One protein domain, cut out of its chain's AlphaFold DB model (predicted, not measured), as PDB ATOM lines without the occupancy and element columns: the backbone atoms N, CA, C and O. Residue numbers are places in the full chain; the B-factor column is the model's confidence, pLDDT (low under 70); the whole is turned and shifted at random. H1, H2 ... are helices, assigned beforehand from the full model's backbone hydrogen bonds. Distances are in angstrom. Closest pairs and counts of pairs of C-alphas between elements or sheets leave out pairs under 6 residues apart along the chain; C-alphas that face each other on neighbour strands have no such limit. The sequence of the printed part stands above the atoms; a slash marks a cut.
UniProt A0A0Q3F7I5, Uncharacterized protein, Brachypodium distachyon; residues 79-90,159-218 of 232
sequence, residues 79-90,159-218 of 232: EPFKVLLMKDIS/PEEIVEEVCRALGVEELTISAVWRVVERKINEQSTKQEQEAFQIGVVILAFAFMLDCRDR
ATOM      1  N   GLU A  79     142.354 157.129  68.059       91.81
ATOM      2  CA  GLU A  79     143.465 157.766  67.367       91.81
ATOM      3  C   GLU A  79     144.623 158.023  68.352       91.81
ATOM      4  O   GLU A  79     144.373 158.238  69.544       91.81
ATOM      5  N   PRO A  80     145.885 158.084  67.880       93.12
ATOM      6  CA  PRO A  80     147.056 158.243  68.746       93.12
ATOM      7  C   PRO A  80     146.959 159.409  69.738       93.12
ATOM      8  O   PRO A  80     147.407 159.288  70.873       93.12
ATOM      9  N   PHE A  81     146.326 160.519  69.347       94.94
ATOM     10  CA  PHE A  81     146.141 161.665  70.238       94.94
ATOM     11  C   PHE A  81     145.256 161.348  71.452       94.94
ATOM     12  O   PHE A  81     145.582 161.728  72.572       94.94
ATOM     13  N   LYS A  82     144.164 160.597  71.269       94.62
ATOM     14  CA  LYS A  82     143.324 160.152  72.391       94.62
ATOM     15  C   LYS A  82     144.076 159.200  73.317       94.62
ATOM     16  O   LYS A  82     143.903 159.280  74.527       94.62
ATOM     17  N   VAL A  83     144.933 158.343  72.763       91.19
ATOM     18  CA  VAL A  83     145.800 157.465  73.563       91.19
ATOM     19  C   VAL A  83     146.800 158.287  74.385       91.19
ATOM     20  O   VAL A  83     147.001 157.991  75.559       91.19
ATOM     21  N   LEU A  84     147.357 159.374  73.832       93.44
ATOM     22  CA  LEU A  84     148.181 160.315  74.604       93.44
ATOM     23  C   LEU A  84     147.394 160.938  75.768       93.44
ATOM     24  O   LEU A  84     147.883 160.934  76.893       93.44
ATOM     25  N   LEU A  85     146.153 161.375  75.536       92.88
ATOM     26  CA  LEU A  85     145.298 161.893  76.612       92.88
ATOM     27  C   LEU A  85     144.981 160.838  77.680       92.88
ATOM     28  O   LEU A  85     144.886 161.172  78.859       92.88
ATOM     29  N   MET A  86     144.819 159.570  77.291       89.00
ATOM     30  CA  MET A  86     144.645 158.462  78.237       89.00
ATOM     31  C   MET A  86     145.914 158.194  79.049       89.00
ATOM     32  O   MET A  86     145.825 157.860  80.228       89.00
ATOM     33  N   LYS A  87     147.092 158.371  78.451       86.06
ATOM     34  CA  LYS A  87     148.376 158.227  79.142       86.06
ATOM     35  C   LYS A  87     148.563 159.278  80.230       86.06
ATOM     36  O   LYS A  87     149.057 158.953  81.308       86.06
ATOM     37  N   ASP A  88     148.105 160.504  79.993       86.00
ATOM     38  CA  ASP A  88     148.156 161.582  80.990       86.00
ATOM     39  C   ASP A  88     147.369 161.244  82.267       86.00
ATOM     40  O   ASP A  88     147.736 161.683  83.357       86.00
ATOM     41  N   ILE A  89     146.328 160.412  82.153       83.94
ATOM     42  CA  ILE A  89     145.548 159.902  83.290       83.94
ATOM     43  C   ILE A  89     145.942 158.480  83.716       83.94
ATOM     44  O   ILE A  89     145.358 157.953  84.653       83.94
ATOM     45  N   SER A  90     146.957 157.866  83.094       79.69
ATOM     46  CA  SER A  90     147.403 156.480  83.343       79.69
ATOM     47  C   SER A  90     146.366 155.386  83.017       79.69
ATOM     48  O   SER A  90     146.359 154.329  83.644       79.69
ATOM     49  N   PRO A 159     126.699 164.585  96.783       84.00
ATOM     50  CA  PRO A 159     126.002 165.862  96.755       84.00
ATOM     51  C   PRO A 159     125.634 166.250  95.322       84.00
ATOM     52  O   PRO A 159     126.449 166.107  94.409       84.00
ATOM     53  N   GLU A 160     124.421 166.765  95.126       85.50
ATOM     54  CA  GLU A 160     123.909 167.139  93.800       85.50
ATOM     55  C   GLU A 160     124.818 168.171  93.112       85.50
ATOM     56  O   GLU A 160     125.085 168.060  91.920       85.50
ATOM     57  N   GLU A 161     125.432 169.069  93.888       87.94
ATOM     58  CA  GLU A 161     126.441 170.034  93.426       87.94
ATOM     59  C   GLU A 161     127.639 169.367  92.722       87.94
ATOM     60  O   GLU A 161     128.149 169.881  91.726       87.94
ATOM     61  N   ILE A 162     128.075 168.195  93.201       86.19
ATOM     62  CA  ILE A 162     129.172 167.432  92.589       86.19
ATOM     63  C   ILE A 162     128.711 166.816  91.267       86.19
ATOM     64  O   ILE A 162     129.458 166.813  90.287       86.19
ATOM     65  N   VAL A 163     127.473 166.317  91.213       86.56
ATOM     66  CA  VAL A 163     126.890 165.776  89.978       86.56
ATOM     67  C   VAL A 163     126.761 166.878  88.926       86.56
ATOM     68  O   VAL A 163     127.176 166.679  87.784       86.56
ATOM     69  N   GLU A 164     126.270 168.058  89.309       90.19
ATOM     70  CA  GLU A 164     126.179 169.235  88.441       90.19
ATOM     71  C   GLU A 164     127.551 169.685  87.926       90.19
ATOM     72  O   GLU A 164     127.705 170.001  86.742       90.19
ATOM     73  N   GLU A 165     128.574 169.682  88.783       91.00
ATOM     74  CA  GLU A 165     129.935 170.032  88.387       91.00
ATOM     75  C   GLU A 165     130.508 169.048  87.359       91.00
ATOM     76  O   GLU A 165     131.094 169.477  86.360       91.00
ATOM     77  N   VAL A 166     130.285 167.744  87.549       90.44
ATOM     78  CA  VAL A 166     130.696 166.713  86.586       90.44
ATOM     79  C   VAL A 166     129.922 166.856  85.271       90.44
ATOM     80  O   VAL A 166     130.533 166.818  84.200       90.44
ATOM     81  N   CYS A 167     128.607 167.090  85.320       92.19
ATOM     82  CA  CYS A 167     127.784 167.375  84.139       92.19
ATOM     83  C   CYS A 167     128.321 168.580  83.353       92.19
ATOM     84  O   CYS A 167     128.516 168.505  82.137       92.19
ATOM     85  N   ARG A 168     128.644 169.674  84.052       92.94
ATOM     86  CA  ARG A 168     129.228 170.888  83.468       92.94
ATOM     87  C   ARG A 168     130.598 170.622  82.846       92.94
ATOM     88  O   ARG A 168     130.858 171.106  81.745       92.94
ATOM     89  N   ALA A 169     131.460 169.863  83.521       92.25
ATOM     90  CA  ALA A 169     132.784 169.508  83.011       92.25
ATOM     91  C   ALA A 169     132.693 168.657  81.732       92.25
ATOM     92  O   ALA A 169     133.440 168.880  80.784       92.25
ATOM     93  N   LEU A 170     131.729 167.735  81.675       92.94
ATOM     94  CA  LEU A 170     131.455 166.895  80.506       92.94
ATOM     95  C   LEU A 170     130.676 167.620  79.393       92.94
ATOM     96  O   LEU A 170     130.635 167.145  78.253       92.94
ATOM     97  N   GLY A 171     130.042 168.753  79.706       92.62
ATOM     98  CA  GLY A 171     129.138 169.459  78.800       92.62
ATOM     99  C   GLY A 171     127.885 168.640  78.473       92.62
ATOM    100  O   GLY A 171     127.508 168.537  77.301       92.62
ATOM    101  N   VAL A 172     127.285 168.010  79.486       92.31
ATOM    102  CA  VAL A 172     126.052 167.210  79.386       92.31
ATOM    103  C   VAL A 172     125.005 167.717  80.377       92.31
ATOM    104  O   VAL A 172     125.352 168.273  81.413       92.31
ATOM    105  N   GLU A 173     123.725 167.529  80.057       90.31
ATOM    106  CA  GLU A 173     122.611 167.936  80.930       90.31
ATOM    107  C   GLU A 173     122.388 166.947  82.083       90.31
ATOM    108  O   GLU A 173     122.068 167.354  83.194       90.31
ATOM    109  N   GLU A 174     122.592 165.651  81.830       89.12
ATOM    110  CA  GLU A 174     122.376 164.578  82.801       89.12
ATOM    111  C   GLU A 174     123.549 163.589  82.788       89.12
ATOM    112  O   GLU A 174     124.027 163.168  81.723       89.12
ATOM    113  N   LEU A 175     123.989 163.174  83.979       86.62
ATOM    114  CA  LEU A 175     125.077 162.218  84.152       86.62
ATOM    115  C   LEU A 175     124.583 160.779  83.962       86.62
ATOM    116  O   LEU A 175     124.320 160.046  84.913       86.62
ATOM    117  N   THR A 176     124.505 160.348  82.705       87.19
ATOM    118  CA  THR A 176     124.203 158.956  82.340       87.19
ATOM    119  C   THR A 176     125.389 158.302  81.638       87.19
ATOM    120  O   THR A 176     126.151 158.969  80.936       87.19
ATOM    121  N   ILE A 177     125.525 156.974  81.746       85.56
ATOM    122  CA  ILE A 177     126.577 156.233  81.024       85.56
ATOM    123  C   ILE A 177     126.500 156.493  79.516       85.56
ATOM    124  O   ILE A 177     127.529 156.662  78.871       85.56
ATOM    125  N   SER A 178     125.297 156.610  78.950       86.81
ATOM    126  CA  SER A 178     125.110 156.943  77.534       86.81
ATOM    127  C   SER A 178     125.576 158.359  77.178       86.81
ATOM    128  O   SER A 178     126.128 158.557  76.096       86.81
ATOM    129  N   ALA A 179     125.376 159.346  78.056       87.06
ATOM    130  CA  ALA A 179     125.873 160.704  77.841       87.06
ATOM    131  C   ALA A 179     127.407 160.746  77.884       87.06
ATOM    132  O   ALA A 179     128.035 161.285  76.972       87.06
ATOM    133  N   VAL A 180     128.007 160.092  78.882       89.56
ATOM    134  CA  VAL A 180     129.464 159.956  79.021       89.56
ATOM    135  C   VAL A 180     130.062 159.234  77.810       89.56
ATOM    136  O   VAL A 180     131.061 159.675  77.247       89.56
ATOM    137  N   TRP A 181     129.410 158.167  77.348       90.50
ATOM    138  CA  TRP A 181     129.816 157.426  76.156       90.50
ATOM    139  C   TRP A 181     129.914 158.325  74.924       90.50
ATOM    140  O   TRP A 181     130.925 158.324  74.222       90.50
ATOM    141  N   ARG A 182     128.896 159.162  74.691       91.75
ATOM    142  CA  ARG A 182     128.899 160.121  73.579       91.75
ATOM    143  C   ARG A 182     130.048 161.116  73.680       91.75
ATOM    144  O   ARG A 182     130.611 161.458  72.647       91.75
ATOM    145  N   VAL A 183     130.393 161.584  74.883       94.12
ATOM    146  CA  VAL A 183     131.545 162.480  75.098       94.12
ATOM    147  C   VAL A 183     132.841 161.790  74.675       94.12
ATOM    148  O   VAL A 183     133.618 162.362  73.913       94.12
ATOM    149  N   VAL A 184     133.037 160.539  75.093       93.44
ATOM    150  CA  VAL A 184     134.236 159.749  74.783       93.44
ATOM    151  C   VAL A 184     134.357 159.429  73.284       93.44
ATOM    152  O   VAL A 184     135.465 159.409  72.739       93.44
ATOM    153  N   GLU A 185     133.239 159.244  72.580       92.50
ATOM    154  CA  GLU A 185     133.213 159.006  71.129       92.50
ATOM    155  C   GLU A 185     133.456 160.258  70.272       92.50
ATOM    156  O   GLU A 185     133.789 160.122  69.092       92.50
ATOM    157  N   ARG A 186     133.356 161.477  70.828       93.44
ATOM    158  CA  ARG A 186     133.603 162.718  70.065       93.44
ATOM    159  C   ARG A 186     134.991 162.717  69.433       93.44
ATOM    160  O   ARG A 186     135.942 162.142  69.963       93.44
ATOM    161  N   LYS A 187     135.133 163.393  68.293       93.06
ATOM    162  CA  LYS A 187     136.440 163.575  67.659       93.06
ATOM    163  C   LYS A 187     137.269 164.557  68.490       93.06
ATOM    164  O   LYS A 187     136.922 165.730  68.559       93.06
ATOM    165  N   ILE A 188     138.345 164.060  69.095       94.69
ATOM    166  CA  ILE A 188     139.275 164.835  69.923       94.69
ATOM    167  C   ILE A 188     140.659 164.745  69.294       94.69
ATOM    168  O   ILE A 188     141.137 163.644  69.022       94.69
ATOM    169  N   ASN A 189     141.272 165.895  69.038       94.62
ATOM    170  CA  ASN A 189     142.593 166.017  68.428       94.62
ATOM    171  C   ASN A 189     143.355 167.220  69.016       94.62
ATOM    172  O   ASN A 189     142.845 167.919  69.889       94.62
ATOM    173  N   GLU A 190     144.560 167.488  68.515       94.19
ATOM    174  CA  GLU A 190     145.426 168.584  68.986       94.19
ATOM    175  C   GLU A 190     144.791 169.984  68.886       94.19
ATOM    176  O   GLU A 190     145.224 170.907  69.569       94.19
ATOM    177  N   GLN A 191     143.777 170.154  68.033       95.38
ATOM    178  CA  GLN A 191     143.064 171.421  67.845       95.38
ATOM    179  C   GLN A 191     141.840 171.549  68.760       95.38
ATOM    180  O   GLN A 191     141.270 172.637  68.855       95.38
ATOM    181  N   SER A 192     141.421 170.461  69.413       96.00
ATOM    182  CA  SER A 192     140.340 170.488  70.395       96.00
ATOM    183  C   SER A 192     140.706 171.398  71.558       96.00
ATOM    184  O   SER A 192     141.859 171.470  71.990       96.00
ATOM    185  N   THR A 193     139.702 172.078  72.091       96.19
ATOM    186  CA  THR A 193     139.862 172.941  73.258       96.19
ATOM    187  C   THR A 193     140.310 172.131  74.475       96.19
ATOM    188  O   THR A 193     140.021 170.939  74.595       96.19
ATOM    189  N   LYS A 194     140.982 172.792  75.424       95.25
ATOM    190  CA  LYS A 194     141.397 172.154  76.681       95.25
ATOM    191  C   LYS A 194     140.212 171.518  77.416       95.25
ATOM    192  O   LYS A 194     140.329 170.403  77.903       95.25
ATOM    193  N   GLN A 195     139.065 172.196  77.418       94.69
ATOM    194  CA  GLN A 195     137.841 171.700  78.043       94.69
ATOM    195  C   GLN A 195     137.341 170.401  77.391       94.69
ATOM    196  O   GLN A 195     136.927 169.489  78.092       94.69
ATOM    197  N   GLU A 196     137.405 170.278  76.062       95.88
ATOM    198  CA  GLU A 196     137.019 169.042  75.367       95.88
ATOM    199  C   GLU A 196     137.977 167.880  75.665       95.88
ATOM    200  O   GLU A 196     137.538 166.736  75.787       95.88
ATOM    201  N   GLN A 197     139.275 168.167  75.802       96.44
ATOM    202  CA  GLN A 197     140.282 167.168  76.173       96.44
ATOM    203  C   GLN A 197     140.089 166.690  77.622       96.44
ATOM    204  O   GLN A 197     140.083 165.485  77.872       96.44
ATOM    205  N   GLU A 198     139.848 167.612  78.556       94.88
ATOM    206  CA  GLU A 198     139.532 167.302  79.958       94.88
ATOM    207  C   GLU A 198     138.215 166.515  80.073       94.88
ATOM    208  O   GLU A 198     138.160 165.499  80.763       94.88
ATOM    209  N   ALA A 199     137.172 166.912  79.336       96.12
ATOM    210  CA  ALA A 199     135.900 166.190  79.286       96.12
ATOM    211  C   ALA A 199     136.074 164.754  78.769       96.12
ATOM    212  O   ALA A 199     135.479 163.819  79.308       96.12
ATOM    213  N   PHE A 200     136.917 164.561  77.750       96.56
ATOM    214  CA  PHE A 200     137.277 163.231  77.265       96.56
ATOM    215  C   PHE A 200     137.956 162.395  78.357       96.56
ATOM    216  O   PHE A 200     137.545 161.258  78.587       96.56
ATOM    217  N   GLN A 201     138.944 162.954  79.061       93.88
ATOM    218  CA  GLN A 201     139.661 162.263  80.137       93.88
ATOM    219  C   GLN A 201     138.733 161.873  81.295       93.88
ATOM    220  O   GLN A 201     138.731 160.716  81.713       93.88
ATOM    221  N   ILE A 202     137.887 162.799  81.760       92.75
ATOM    222  CA  ILE A 202     136.869 162.527  82.789       92.75
ATOM    223  C   ILE A 202     135.929 161.412  82.316       92.75
ATOM    224  O   ILE A 202     135.638 160.477  83.065       92.75
ATOM    225  N   GLY A 203     135.489 161.468  81.057       92.88
ATOM    226  CA  GLY A 203     134.609 160.456  80.489       92.88
ATOM    227  C   GLY A 203     135.242 159.064  80.432       92.88
ATOM    228  O   GLY A 203     134.580 158.085  80.774       92.88
ATOM    229  N   VAL A 204     136.527 158.966  80.069       91.00
ATOM    230  CA  VAL A 204     137.278 157.698  80.085       91.00
ATOM    231  C   VAL A 204     137.286 157.092  81.485       91.00
ATOM    232  O   VAL A 204     136.984 155.907  81.620       91.00
ATOM    233  N   VAL A 205     137.560 157.893  82.519       86.88
ATOM    234  CA  VAL A 205     137.551 157.425  83.913       86.88
ATOM    235  C   VAL A 205     136.164 156.908  84.290       86.88
ATOM    236  O   VAL A 205     136.036 155.772  84.740       86.88
ATOM    237  N   ILE A 206     135.105 157.685  84.046       86.12
ATOM    238  CA  ILE A 206     133.738 157.282  84.407       86.12
ATOM    239  C   ILE A 206     133.330 155.983  83.699       86.12
ATOM    240  O   ILE A 206     132.792 155.087  84.349       86.12
ATOM    241  N   LEU A 207     133.605 155.835  82.396       85.69
ATOM    242  CA  LEU A 207     133.304 154.589  81.679       85.69
ATOM    243  C   LEU A 207     134.121 153.415  82.214       85.69
ATOM    244  O   LEU A 207     133.581 152.323  82.373       85.69
ATOM    245  N   ALA A 208     135.404 153.626  82.501       81.19
ATOM    246  CA  ALA A 208     136.262 152.580  83.028       81.19
ATOM    247  C   ALA A 208     135.729 152.062  84.372       81.19
ATOM    248  O   ALA A 208     135.525 150.859  84.527       81.19
ATOM    249  N   PHE A 209     135.386 152.954  85.303       76.94
ATOM    250  CA  PHE A 209     134.758 152.568  86.567       76.94
ATOM    251  C   PHE A 209     133.385 151.912  86.353       76.94
ATOM    252  O   PHE A 209     133.116 150.865  86.932       76.94
ATOM    253  N   ALA A 210     132.540 152.442  85.468       76.25
ATOM    254  CA  ALA A 210     131.220 151.867  85.206       76.25
ATOM    255  C   ALA A 210     131.273 150.448  84.605       76.25
ATOM    256  O   ALA A 210     130.433 149.607  84.903       76.25
ATOM    257  N   PHE A 211     132.254 150.140  83.757       74.81
ATOM    258  CA  PHE A 211     132.336 148.826  83.108       74.81
ATOM    259  C   PHE A 211     133.255 147.825  83.813       74.81
ATOM    260  O   PHE A 211     133.143 146.623  83.545       74.81
ATOM    261  N   MET A 212     134.139 148.285  84.705       71.00
ATOM    262  CA  MET A 212     135.033 147.426  85.493       71.00
ATOM    263  C   MET A 212     134.564 147.226  86.941       71.00
ATOM    264  O   MET A 212     134.840 146.173  87.517       71.00
ATOM    265  N   LEU A 213     133.865 148.206  87.523       62.56
ATOM    266  CA  LEU A 213     133.610 148.299  88.966       62.56
ATOM    267  C   LEU A 213     132.146 148.570  89.337       62.56
ATOM    268  O   LEU A 213     131.862 148.687  90.523       62.56
ATOM    269  N   ASP A 214     131.211 148.690  88.389       57.44
ATOM    270  CA  ASP A 214     129.819 148.973  88.753       57.44
ATOM    271  C   ASP A 214     129.183 147.805  89.529       57.44
ATOM    272  O   ASP A 214     128.852 146.747  88.984       57.44
ATOM    273  N   CYS A 215     129.046 148.029  90.838       47.66
ATOM    274  CA  CYS A 215     128.495 147.129  91.846       47.66
ATOM    275  C   CYS A 215     127.026 147.432  92.183       47.66
ATOM    276  O   CYS A 215     126.510 146.810  93.112       47.66
ATOM    277  N   ARG A 216     126.360 148.372  91.482       46.22
ATOM    278  CA  ARG A 216     125.089 149.027  91.885       46.22
ATOM    279  C   ARG A 216     123.912 148.121  92.284       46.22
ATOM    280  O   ARG A 216     122.954 148.636  92.842       46.22
ATOM    281  N   ASP A 217     123.982 146.806  92.086       38.59
ATOM    282  CA  ASP A 217     122.886 145.873  92.381       38.59
ATOM    283  C   ASP A 217     123.212 144.742  93.378       38.59
ATOM    284  O   ASP A 217     122.532 143.710  93.343       38.59
ATOM    285  N   ARG A 218     124.262 144.808  94.221       42.84
ATOM    286  CA  ARG A 218     124.632 143.610  95.015       42.84
ATOM    287  C   ARG A 218     125.068 143.860  96.453       42.84
ATOM    288  O   ARG A 218     126.098 144.465  96.713       42.84
TER     289      ARG A 218
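What this domain is: This is residues 79 to 90 and 159 to 218 of the 232 residues of an uncharacterized protein of Brachypodium distachyon (UniProt A0A0Q3F7I5). One long helix, H4, forms the core, and three shorter helices, H1, H2 and H3, pack round it and cross its line at large angles; H1 and H2 lie on different sides of it, and H2 reaches it with its last residue, Leu 170. Residues 212 to 218, the last residue of H4 and the tail after it, stick out free from this body. The printed part has 72 residues with four named helices, in the order H1, H2, H3, H4, and no named strand; its class is all helix. The whole is compact, with a radius of gyration of the C-alphas of 12.6 A, yet elongated in outline, with spans of 40 by 24 by 18 A.

Where its parts are: H4, residues 194 to 212, is the longest helix, 27.0 A from its first C-alpha at (141.397, 172.154, 76.681) to its last at (135.033, 147.426, 85.493). H3 is residues 177 to 185, 12.2 A long. H2 is residues 160 to 170, 15.3 A long. H1 is residues 80 to 88, 12.7 A long, and its first C-alpha is at (147.056, 158.243, 68.746).

How they stand to each other: H4 is the hub and touches the three other helices. H3 touches H4 at a steep tilt of 50 degrees, opposite ways, and the closest C-alphas are those of Val 184 and Phe 200, 5.2 A apart. H2 touches residues 195 to 203 of H4 alone, at a steep tilt of 62 degrees, opposite ways; the closest C-alphas, those of Leu 170 and Ala 199, are 4.7 A apart. H1 touches residues 197 to 204 of H4 alone and is about perpendicular to it, at 75 degrees; the closest C-alphas, those of Met 86 and Gln 201, are 6.5 A apart. The helix packing is mostly crossed, with none of these three pairs at a shallow tilt. H2 and H3 are close but not clearly touching, the closest C-alphas being those of Leu 170 and Val 183 at 7.0 A; they run the same way at a shallow tilt of 25 degrees. H1 is apart from H2 and from H3. In H1, H2, H3 and H4 every O i to N i+4 pair is within hydrogen-bond range.

The domain as a whole: The two C-alphas farthest apart, those of Gln 191 and Arg 218, are 43.0 A from each other. Residues 91 to 158 are cut out, and C-alphas 90 and 159 stand 26.9 A apart across the cut, which falls in the link from H1 to H2. The links from H2 to H3, 6 residues, and from H3 to H4, 8 residues, are short. The mean pLDDT of the printed part is 86.5, and residues 213 to 218 are under 70.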